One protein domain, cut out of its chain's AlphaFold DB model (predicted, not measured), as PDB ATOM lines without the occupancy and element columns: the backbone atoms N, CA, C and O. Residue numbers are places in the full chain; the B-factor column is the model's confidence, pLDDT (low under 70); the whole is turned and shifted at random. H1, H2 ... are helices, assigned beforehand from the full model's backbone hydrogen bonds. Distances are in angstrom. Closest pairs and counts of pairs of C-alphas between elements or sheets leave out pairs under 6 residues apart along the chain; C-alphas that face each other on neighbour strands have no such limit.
ATOM      1  N   GLU A   3     -58.112  38.801 295.508       85.81
ATOM      2  CA  GLU A   3     -58.567  40.161 295.246       85.81
ATOM      3  C   GLU A   3     -57.995  40.687 293.919       85.81
ATOM      4  O   GLU A   3     -58.728  41.108 293.025       85.81
ATOM      5  N   LEU A   4     -56.674  40.559 293.740       80.88
ATOM      6  CA  LEU A   4     -55.975  40.950 292.508       80.88
ATOM      7  C   LEU A   4     -56.256  39.994 291.337       80.88
ATOM      8  O   LEU A   4     -56.233  40.401 290.174       80.88
ATOM      9  N   MET A   5     -56.545  38.724 291.634       86.81
ATOM     10  CA  MET A   5     -56.807  37.706 290.617       86.81
ATOM     11  C   MET A   5     -58.117  37.979 289.872       86.81
ATOM     12  O   MET A   5     -58.186  37.745 288.669       86.81
ATOM     13  N   LEU A   6     -59.134  38.526 290.547       87.31
ATOM     14  CA  LEU A   6     -60.421  38.853 289.929       87.31
ATOM     15  C   LEU A   6     -60.268  39.869 288.784       87.31
ATOM     16  O   LEU A   6     -60.772  39.649 287.681       87.31
ATOM     17  N   GLY A   7     -59.515  40.947 289.020       85.25
ATOM     18  CA  GLY A   7     -59.214  41.946 287.992       85.25
ATOM     19  C   GLY A   7     -58.373  41.376 286.847       85.25
ATOM     20  O   GLY A   7     -58.653  41.643 285.676       85.25
ATOM     21  N   ALA A   8     -57.381  40.536 287.165       87.62
ATOM     22  CA  ALA A   8     -56.555  39.868 286.160       87.62
ATOM     23  C   ALA A   8     -57.380  38.930 285.261       87.62
ATOM     24  O   ALA A   8     -57.249  38.970 284.037       87.62
ATOM     25  N   LEU A   9     -58.276  38.127 285.845       89.25
ATOM     26  CA  LEU A   9     -59.161  37.224 285.105       89.25
ATOM     27  C   LEU A   9     -60.103  37.985 284.174       89.25
ATOM     28  O   LEU A   9     -60.259  37.589 283.019       89.25
ATOM     29  N   LEU A  10     -60.689  39.088 284.646       89.12
ATOM     30  CA  LEU A  10     -61.553  39.938 283.830       89.12
ATOM     31  C   LEU A  10     -60.806  40.474 282.598       89.12
ATOM     32  O   LEU A  10     -61.304  40.374 281.476       89.12
ATOM     33  N   MET A  11     -59.582  40.972 282.797       84.94
ATOM     34  CA  MET A  11     -58.732  41.498 281.723       84.94
ATOM     35  C   MET A  11     -58.288  40.432 280.717       84.94
ATOM     36  O   MET A  11     -58.195  40.727 279.525       84.94
ATOM     37  N   LEU A  12     -58.016  39.207 281.179       88.94
ATOM     38  CA  LEU A  12     -57.589  38.096 280.327       88.94
ATOM     39  C   LEU A  12     -58.748  37.485 279.536       88.94
ATOM     40  O   LEU A  12     -58.585  37.162 278.362       88.94
ATOM     41  N   LYS A  13     -59.912  37.303 280.169       88.31
ATOM     42  CA  LYS A  13     -61.069  36.651 279.542       88.31
ATOM     43  C   LYS A  13     -61.869  37.583 278.643       88.31
ATOM     44  O   LYS A  13     -62.453  37.084 277.689       88.31
ATOM     45  N   ARG A  14     -61.904  38.890 278.945       85.75
ATOM     46  CA  ARG A  14     -62.698  39.908 278.227       85.75
ATOM     47  C   ARG A  14     -64.110  39.407 277.893       85.75
ATOM     48  O   ARG A  14     -64.424  39.199 276.720       85.75
ATOM     49  N   PRO A  15     -64.942  39.141 278.915       87.44
ATOM     50  CA  PRO A  15     -66.284  38.618 278.695       87.44
ATOM     51  C   PRO A  15     -67.073  39.534 277.745       87.44
ATOM     52  O   PRO A  15     -66.925  40.757 277.830       87.44
ATOM     53  N   PRO A  16     -67.894  38.961 276.846       86.88
ATOM     54  CA  PRO A  16     -68.616  39.736 275.847       86.88
ATOM     55  C   PRO A  16     -69.600  40.709 276.508       86.88
ATOM     56  O   PRO A  16     -70.049  40.470 277.638       86.88
ATOM     57  N   PRO A  17     -69.966  41.798 275.815       87.31
ATOM     58  CA  PRO A  17     -70.964  42.723 276.315       87.31
ATOM     59  C   PRO A  17     -72.316  42.023 276.465       87.31
ATOM     60  O   PRO A  17     -72.759  41.280 275.589       87.31
ATOM     61  N   LEU A  18     -73.016  42.323 277.553       85.75
ATOM     62  CA  LEU A  18     -74.448  42.079 277.645       85.75
ATOM     63  C   LEU A  18     -75.160  42.914 276.569       85.75
ATOM     64  O   LEU A  18     -74.952  44.122 276.470       85.75
ATOM     65  N   GLY A  19     -76.008  42.276 275.760       82.81
ATOM     66  CA  GLY A  19     -76.636  42.912 274.593       82.81
ATOM     67  C   GLY A  19     -77.636  44.033 274.912       82.81
ATOM     68  O   GLY A  19     -78.090  44.719 274.001       82.81
ATOM     69  N   ASN A  20     -77.988  44.239 276.186       89.62
ATOM     70  CA  ASN A  20     -78.964  45.239 276.612       89.62
ATOM     71  C   ASN A  20     -78.304  46.358 277.432       89.62
ATOM     72  O   ASN A  20     -77.720  46.110 278.489       89.62
ATOM     73  N   ARG A  21     -78.486  47.608 276.993       88.81
ATOM     74  CA  ARG A  21     -78.021  48.801 277.712       88.81
ATOM     75  C   ARG A  21     -78.576  48.884 279.134       88.81
ATOM     76  O   ARG A  21     -77.824  49.205 280.042       88.81
ATOM     77  N   PHE A  22     -79.852  48.565 279.346       92.94
ATOM     78  CA  PHE A  22     -80.457  48.582 280.684       92.94
ATOM     79  C   PHE A  22     -79.756  47.615 281.647       92.94
ATOM     80  O   PHE A  22     -79.563  47.920 282.825       92.94
ATOM     81  N   LEU A  23     -79.329  46.461 281.128       93.25
ATOM     82  CA  LEU A  23     -78.596  45.480 281.913       93.25
ATOM     83  C   LEU A  23     -77.192  45.997 282.259       93.25
ATOM     84  O   LEU A  23     -76.766  45.866 283.399       93.25
ATOM     85  N   MET A  24     -76.514  46.668 281.323       94.06
ATOM     86  CA  MET A  24     -75.223  47.316 281.592       94.06
ATOM     87  C   MET A  24     -75.317  48.449 282.622       94.06
ATOM     88  O   MET A  24     -74.454  48.554 283.489       94.06
ATOM     89  N   GLU A  25     -76.370  49.272 282.571       95.56
ATOM     90  CA  GLU A  25     -76.616  50.317 283.578       95.56
ATOM     91  C   GLU A  25     -76.877  49.696 284.957       95.56
ATOM     92  O   GLU A  25     -76.292  50.125 285.949       95.56
ATOM     93  N   SER A  26     -77.690  48.633 285.018       95.75
ATOM     94  CA  SER A  26     -77.953  47.886 286.256       95.75
ATOM     95  C   SER A  26     -76.674  47.291 286.850       95.75
ATOM     96  O   SER A  26     -76.465  47.370 288.059       95.75
ATOM     97  N   VAL A  27     -75.788  46.738 286.015       95.88
ATOM     98  CA  VAL A  27     -74.483  46.220 286.454       95.88
ATOM     99  C   VAL A  27     -73.591  47.346 286.984       95.88
ATOM    100  O   VAL A  27     -72.954  47.177 288.021       95.88
ATOM    101  N   GLY A  28     -73.566  48.502 286.317       95.62
ATOM    102  CA  GLY A  28     -72.812  49.670 286.779       95.62
ATOM    103  C   GLY A  28     -73.322  50.196 288.122       95.62
ATOM    104  O   GLY A  28     -72.532  50.453 289.030       95.62
ATOM    105  N   LEU A  29     -74.646  50.280 288.281       96.44
ATOM    106  CA  LEU A  29     -75.287  50.675 289.534       96.44
ATOM    107  C   LEU A  29     -75.013  49.666 290.655       96.44
ATOM    108  O   LEU A  29     -74.689  50.074 291.767       96.44
ATOM    109  N   ALA A  30     -75.077  48.364 290.365       97.19
ATOM    110  CA  ALA A  30     -74.704  47.317 291.315       97.19
ATOM    111  C   ALA A  30     -73.228  47.426 291.724       97.19
ATOM    112  O   ALA A  30     -72.906  47.276 292.901       97.19
ATOM    113  N   GLY A  31     -72.341  47.754 290.778       96.88
ATOM    114  CA  GLY A  31     -70.930  48.023 291.039       96.88
ATOM    115  C   GLY A  31     -70.730  49.142 292.064       96.88
ATOM    116  O   GLY A  31     -70.080  48.931 293.087       96.88
ATOM    117  N   PHE A  32     -71.357  50.301 291.847       97.12
ATOM    118  CA  PHE A  32     -71.341  51.395 292.825       97.12
ATOM    119  C   PHE A  32     -72.011  51.035 294.148       97.12
ATOM    120  O   PHE A  32     -71.496  51.407 295.199       97.12
ATOM    121  N   GLY A  33     -73.125  50.303 294.111       97.38
ATOM    122  CA  GLY A  33     -73.816  49.832 295.308       97.38
ATOM    123  C   GLY A  33     -72.904  48.983 296.189       97.38
ATOM    124  O   GLY A  33     -72.820  49.219 297.389       97.38
ATOM    125  N   LEU A  34     -72.145  48.058 295.595       96.88
ATOM    126  CA  LEU A  34     -71.164  47.246 296.316       96.88
ATOM    127  C   LEU A  34     -70.001  48.075 296.872       96.88
ATOM    128  O   LEU A  34     -69.569  47.822 297.994       96.88
ATOM    129  N   LEU A  35     -69.517  49.080 296.133       96.12
ATOM    130  CA  LEU A  35     -68.504  50.003 296.659       96.12
ATOM    131  C   LEU A  35     -69.035  50.812 297.850       96.12
ATOM    132  O   LEU A  35     -68.331  50.957 298.843       96.12
ATOM    133  N   ALA A  36     -70.275  51.299 297.774       96.31
ATOM    134  CA  ALA A  36     -70.916  52.029 298.862       96.31
ATOM    135  C   ALA A  36     -71.128  51.133 300.091       96.31
ATOM    136  O   ALA A  36     -70.824  51.549 301.204       96.31
ATOM    137  N   ILE A  37     -71.572  49.887 299.894       94.50
ATOM    138  CA  ILE A  37     -71.670  48.898 300.974       94.50
ATOM    139  C   ILE A  37     -70.299  48.687 301.610       94.50
ATOM    140  O   ILE A  37     -70.190  48.783 302.822       94.50
ATOM    141  N   GLY A  38     -69.244  48.475 300.818       92.25
ATOM    142  CA  GLY A  38     -67.887  48.350 301.351       92.25
ATOM    143  C   GLY A  38     -67.446  49.585 302.143       92.25
ATOM    144  O   GLY A  38     -66.841  49.451 303.196       92.25
ATOM    145  N   PHE A  39     -67.787  50.787 301.681       92.06
ATOM    146  CA  PHE A  39     -67.430  52.027 302.368       92.06
ATOM    147  C   PHE A  39     -68.131  52.198 303.727       92.06
ATOM    148  O   PHE A  39     -67.510  52.688 304.663       92.06
ATOM    149  N   PHE A  40     -69.404  51.805 303.846       93.12
ATOM    150  CA  PHE A  40     -70.182  51.991 305.081       93.12
ATOM    151  C   PHE A  40     -70.191  50.780 306.019       93.12
ATOM    152  O   PHE A  40     -70.419  50.950 307.213       93.12
ATOM    153  N   ALA A  41     -70.005  49.568 305.494       89.69
ATOM    154  CA  ALA A  41     -70.099  48.335 306.273       89.69
ATOM    155  C   ALA A  41     -68.755  47.880 306.852       89.69
ATOM    156  O   ALA A  41     -68.764  47.099 307.797       89.69
ATOM    157  N   LEU A  42     -67.625  48.329 306.290       89.19
ATOM    158  CA  LEU A  42     -66.300  47.947 306.772       89.19
ATOM    159  C   LEU A  42     -65.846  48.860 307.912       89.19
ATOM    160  O   LEU A  42     -65.848  50.084 307.785       89.19
ATOM    161  N   SER A  43     -65.416  48.240 309.005       87.38
ATOM    162  CA  SER A  43     -64.897  48.875 310.215       87.38
ATOM    163  C   SER A  43     -63.434  48.490 310.463       87.38
ATOM    164  O   SER A  43     -62.953  47.460 309.993       87.38
ATOM    165  N   GLU A  44     -62.723  49.287 311.265       81.69
ATOM    166  CA  GLU A  44     -61.357  48.988 311.732       81.69
ATOM    167  C   GLU A  44     -61.276  47.690 312.553       81.69
ATOM    168  O   GLU A  44     -60.224  47.062 312.625       81.69
ATOM    169  N   SER A  45     -62.391  47.281 313.166       81.50
ATOM    170  CA  SER A  45     -62.500  46.048 313.951       81.50
ATOM    171  C   SER A  45     -62.658  44.787 313.101       81.50
ATOM    172  O   SER A  45     -62.588  43.680 313.636       81.50
ATOM    173  N   ASP A  46     -62.931  44.931 311.803       83.06
ATOM    174  CA  ASP A  46     -63.185  43.787 310.942       83.06
ATOM    175  C   ASP A  46     -61.881  43.091 310.536       83.06
ATOM    176  O   ASP A  46     -60.910  43.752 310.153       83.06
ATOM    177  N   PRO A  47     -61.845  41.746 310.522       78.31
ATOM    178  CA  PRO A  47     -60.700  41.016 310.003       78.31
ATOM    179  C   PRO A  47     -60.477  41.361 308.526       78.31
ATOM    180  O   PRO A  47     -61.312  41.061 307.664       78.31
ATOM    181  N   PHE A  48     -59.332  41.969 308.224       75.62
ATOM    182  CA  PHE A  48     -58.937  42.309 306.863       75.62
ATOM    183  C   PHE A  48     -57.501  41.847 306.576       75.62
ATOM    184  O   PHE A  48     -56.610  42.102 307.389       75.62
ATOM    185  N   PRO A  49     -57.232  41.223 305.412       70.69
ATOM    186  CA  PRO A  49     -58.169  40.861 304.341       70.69
ATOM    187  C   PRO A  49     -58.994  39.592 304.652       70.69
ATOM    188  O   PRO A  49     -58.507  38.659 305.283       70.69
ATOM    189  N   GLY A  50     -60.239  39.539 304.167       80.50
ATOM    190  CA  GLY A  50     -61.179  38.425 304.373       80.50
ATOM    191  C   GLY A  50     -62.344  38.457 303.375       80.50
ATOM    192  O   GLY A  50     -62.275  39.164 302.368       80.50
ATOM    193  N   TYR A  51     -63.442  37.741 303.646       84.81
ATOM    194  CA  TYR A  51     -64.651  37.770 302.793       84.81
ATOM    195  C   TYR A  51     -65.221  39.182 302.609       84.81
ATOM    196  O   TYR A  51     -65.783  39.503 301.568       84.81
ATOM    197  N   ASN A  52     -64.987  40.049 303.587       86.94
ATOM    198  CA  ASN A  52     -65.332  41.464 303.575       86.94
ATOM    199  C   ASN A  52     -64.738  42.234 302.377       86.94
ATOM    200  O   ASN A  52     -65.328  43.200 301.899       86.94
ATOM    201  N   ALA A  53     -63.617  41.775 301.810       88.75
ATOM    202  CA  ALA A  53     -63.045  42.368 300.604       88.75
ATOM    203  C   ALA A  53     -63.857  42.058 299.326       88.75
ATOM    204  O   ALA A  53     -63.585  42.646 298.277       88.75
ATOM    205  N   LEU A  54     -64.862  41.170 299.375       90.81
ATOM    206  CA  LEU A  54     -65.693  40.831 298.210       90.81
ATOM    207  C   LEU A  54     -66.474  42.036 297.703       90.81
ATOM    208  O   LEU A  54     -66.556  42.212 296.488       90.81
ATOM    209  N   TYR A  55     -66.984  42.886 298.597       92.38
ATOM    210  CA  TYR A  55     -67.738  44.075 298.201       92.38
ATOM    211  C   TYR A  55     -66.898  45.005 297.308       92.38
ATOM    212  O   TYR A  55     -67.279  45.200 296.148       92.38
ATOM    213  N   PRO A  56     -65.724  45.511 297.750       93.00
ATOM    214  CA  PRO A  56     -64.914  46.373 296.899       93.00
ATOM    215  C   PRO A  56     -64.351  45.648 295.670       93.00
ATOM    216  O   PRO A  56     -64.287  46.249 294.597       93.00
ATOM    217  N   CYS A  57     -63.985  44.364 295.775       94.06
ATOM    218  CA  CYS A  57     -63.412  43.624 294.647       94.06
ATOM    219  C   CYS A  57     -64.430  43.386 293.528       94.06
ATOM    220  O   CYS A  57     -64.157  43.700 292.368       94.06
ATOM    221  N   ILE A  58     -65.612  42.858 293.860       94.62
ATOM    222  CA  ILE A  58     -66.669  42.597 292.878       94.62
ATOM    223  C   ILE A  58     -67.215  43.922 292.352       94.62
ATOM    224  O   ILE A  58     -67.334  44.076 291.139       94.62
ATOM    225  N   GLY A  59     -67.466  44.904 293.225       95.56
ATOM    226  CA  GLY A  59     -67.929  46.229 292.814       95.56
ATOM    227  C   GLY A  59     -67.006  46.871 291.778       95.56
ATOM    228  O   GLY A  59     -67.451  47.287 290.707       95.56
ATOM    229  N   THR A  60     -65.695  46.843 292.039       94.56
ATOM    230  CA  THR A  60     -64.675  47.336 291.101       94.56
ATOM    231  C   THR A  60     -64.650  46.521 289.805       94.56
ATOM    232  O   THR A  60     -64.594  47.099 288.720       94.56
ATOM    233  N   ALA A  61     -64.728  45.187 289.879       94.88
ATOM    234  CA  ALA A  61     -64.739  44.328 288.696       94.88
ATOM    235  C   ALA A  61     -65.952  44.598 287.785       94.88
ATOM    236  O   ALA A  61     -65.793  44.656 286.566       94.88
ATOM    237  N   LEU A  62     -67.142  44.823 288.355       95.25
ATOM    238  CA  LEU A  62     -68.346  45.175 287.594       95.25
ATOM    239  C   LEU A  62     -68.200  46.535 286.900       95.25
ATOM    240  O   LEU A  62     -68.546  46.663 285.726       95.25
ATOM    241  N   LEU A  63     -67.640  47.537 287.584       95.00
ATOM    242  CA  LEU A  63     -67.401  48.859 286.993       95.00
ATOM    243  C   LEU A  63     -66.362  48.808 285.866       95.00
ATOM    244  O   LEU A  63     -66.572  49.413 284.817       95.00
ATOM    245  N   ILE A  64     -65.283  48.034 286.031       93.06
ATOM    246  CA  ILE A  64     -64.301  47.800 284.961       93.06
ATOM    247  C   ILE A  64     -64.962  47.090 283.775       93.06
ATOM    248  O   ILE A  64     -64.758  47.495 282.630       93.06
ATOM    249  N   TYR A  65     -65.777  46.062 284.030       94.38
ATOM    250  CA  TYR A  65     -66.503  45.338 282.987       94.38
ATOM    251  C   TYR A  65     -67.414  46.269 282.174       94.38
ATOM    252  O   TYR A  65     -67.391  46.230 280.941       94.38
ATOM    253  N   VAL A  66     -68.179  47.134 282.849       94.12
ATOM    254  CA  VAL A  66     -69.068  48.109 282.201       94.12
ATOM    255  C   VAL A  66     -68.271  49.160 281.432       94.12
ATOM    256  O   VAL A  66     -68.613  49.440 280.285       94.12
ATOM    257  N   GLY A  67     -67.182  49.683 282.000       91.50
ATOM    258  CA  GLY A  67     -66.313  50.653 281.327       91.50
ATOM    259  C   GLY A  67     -65.692  50.114 280.035       91.50
ATOM    260  O   GLY A  67     -65.592  50.834 279.046       91.50
ATOM    261  N   GLN A  68     -65.335  48.828 280.002       89.69
ATOM    262  CA  GLN A  68     -64.779  48.182 278.806       89.69
ATOM    263  C   GLN A  68     -65.811  47.958 277.698       89.69
ATOM    264  O   GLN A  68     -65.478  48.044 276.519       89.69
ATOM    265  N   ASN A  69     -67.045  47.627 278.074       89.88
ATOM    266  CA  ASN A  69     -68.045  47.096 277.150       89.88
ATOM    267  C   ASN A  69     -69.155  48.093 276.796       89.88
ATOM    268  O   ASN A  69     -69.830  47.932 275.781       89.88
ATOM    269  N   SER A  70     -69.378  49.114 277.623       89.38
ATOM    270  CA  SER A  70     -70.390  50.143 277.391       89.38
ATOM    271  C   SER A  70     -69.974  51.495 277.999       89.38
ATOM    272  O   SER A  70     -70.504  51.915 279.030       89.38
ATOM    273  N   PRO A  71     -69.064  52.241 277.342       85.56
ATOM    274  CA  PRO A  71     -68.614  53.563 277.808       85.56
ATOM    275  C   PRO A  71     -69.746  54.600 277.892       85.56
ATOM    276  O   PRO A  71     -69.674  55.589 278.610       85.56
ATOM    277  N   SER A  72     -70.841  54.371 277.160       88.00
ATOM    278  CA  SER A  72     -71.980  55.292 277.119       88.00
ATOM    279  C   SER A  72     -72.872  55.270 278.369       88.00
ATOM    280  O   SER A  72     -73.758  56.130 278.461       88.00
ATOM    281  N   THR A  73     -72.667  54.324 279.296       91.94
ATOM    282  CA  THR A  73     -73.459  54.206 280.532       91.94
ATOM    283  C   THR A  73     -73.228  55.379 281.475       91.94
ATOM    284  O   THR A  73     -72.196  56.050 281.420       91.94
ATOM    285  N   VAL A  74     -74.190  55.639 282.360       93.50
ATOM    286  CA  VAL A  74     -74.054  56.699 283.370       93.50
ATOM    287  C   VAL A  74     -72.852  56.411 284.264       93.50
ATOM    288  O   VAL A  74     -72.060  57.314 284.534       93.50
ATOM    289  N   ALA A  75     -72.669  55.147 284.651       92.31
ATOM    290  CA  ALA A  75     -71.581  54.753 285.531       92.31
ATOM    291  C   ALA A  75     -70.192  55.021 284.935       92.31
ATOM    292  O   ALA A  75     -69.342  55.607 285.607       92.31
ATOM    293  N   SER A  76     -69.982  54.672 283.662       92.44
ATOM    294  CA  SER A  76     -68.732  54.964 282.952       92.44
ATOM    295  C   SER A  76     -68.494  56.471 282.846       92.44
ATOM    296  O   SER A  76     -67.435  56.955 283.239       92.44
ATOM    297  N   ARG A  77     -69.509  57.248 282.433       93.50
ATOM    298  CA  ARG A  77     -69.385  58.712 282.310       93.50
ATOM    299  C   ARG A  77     -69.046  59.402 283.627       93.50
ATOM    300  O   ARG A  77     -68.291  60.371 283.624       93.50
ATOM    301  N   MET A  78     -69.602  58.924 284.742       94.31
ATOM    302  CA  MET A  78     -69.286  59.461 286.067       94.31
ATOM    303  C   MET A  78     -67.809  59.265 286.413       94.31
ATOM    304  O   MET A  78     -67.206  60.178 286.965       94.31
ATOM    305  N   LEU A  79     -67.218  58.118 286.066       92.94
ATOM    306  CA  LEU A  79     -65.808  57.810 286.341       92.94
ATOM    307  C   LEU A  79     -64.834  58.443 285.333       92.94
ATOM    308  O   LEU A  79     -63.664  58.637 285.653       92.94
ATOM    309  N   GLU A  80     -65.307  58.808 284.142       93.69
ATOM    310  CA  GLU A  80     -64.505  59.434 283.079       93.69
ATOM    311  C   GLU A  80     -64.287  60.946 283.261       93.69
ATOM    312  O   GLU A  80     -63.569  61.580 282.478       93.69
ATOM    313  N   VAL A  81     -64.869  61.562 284.295       95.88
ATOM    314  CA  VAL A  81     -64.642  62.987 284.570       95.88
ATOM    315  C   VAL A  81     -63.163  63.255 284.867       95.88
ATOM    316  O   VAL A  81     -62.507  62.535 285.622       95.88
TER     317      VAL A  81
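What this domain is: This is residues 3 to 81 of the 264 residues of a protein of Mesorhizobium sp (UniProt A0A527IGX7). Three helices lie side by side in a row, H1, H3, H2, with H3 in the middle; short H4 crosses near the end of H3. The hairpin of H2 and H3 runs along the longest axis. The printed part has 79 residues, of which 57 are in the four named helices, H1, H2, H3 and H4 in chain order; there is no named strand, and the class is all helix. The whole is compact, radius of gyration of the C-alphas 13.3 A, spanning 41 by 25 by 22 A.

Where its parts are: H1, residues 3 to 13, begins at C-alpha 3 (-58.567, 40.161, 295.246) and measures 16.3 A. H2, residues 21 to 41, measures 29.6 A; H3, residues 51 to 69, 27.5 A. H4, residues 74 to 79, 8.8 A, ends at C-alpha 79 (-65.808, 57.810, 286.341).

How they stand to each other: H1 touches H3, closest C-alphas Glu 3 and Cys 57, 6.0 A, at a shallow tilt of 26 degrees, the same way; H1 is apart from H2 and H4. H2 touches H3, closest C-alphas Gly 31 and Gly 59, 3.9 A, at 29 degrees, shallow, opposite ways. H4 touches residues 63 to 67 of H3, closest C-alphas Gly 67 and Ser 76, 5.2 A, about perpendicular at 75 degrees. O i to N i+4 pairs are within hydrogen-bond range throughout H2 and H4, 6 of 7 in H1, 13 of 15 in H3.

The domain as a whole: C-alphas 19 and 45 are farthest apart, 41.9 A. The printed part has no cut, no long link, and no printed residue under 70 in pLDDT.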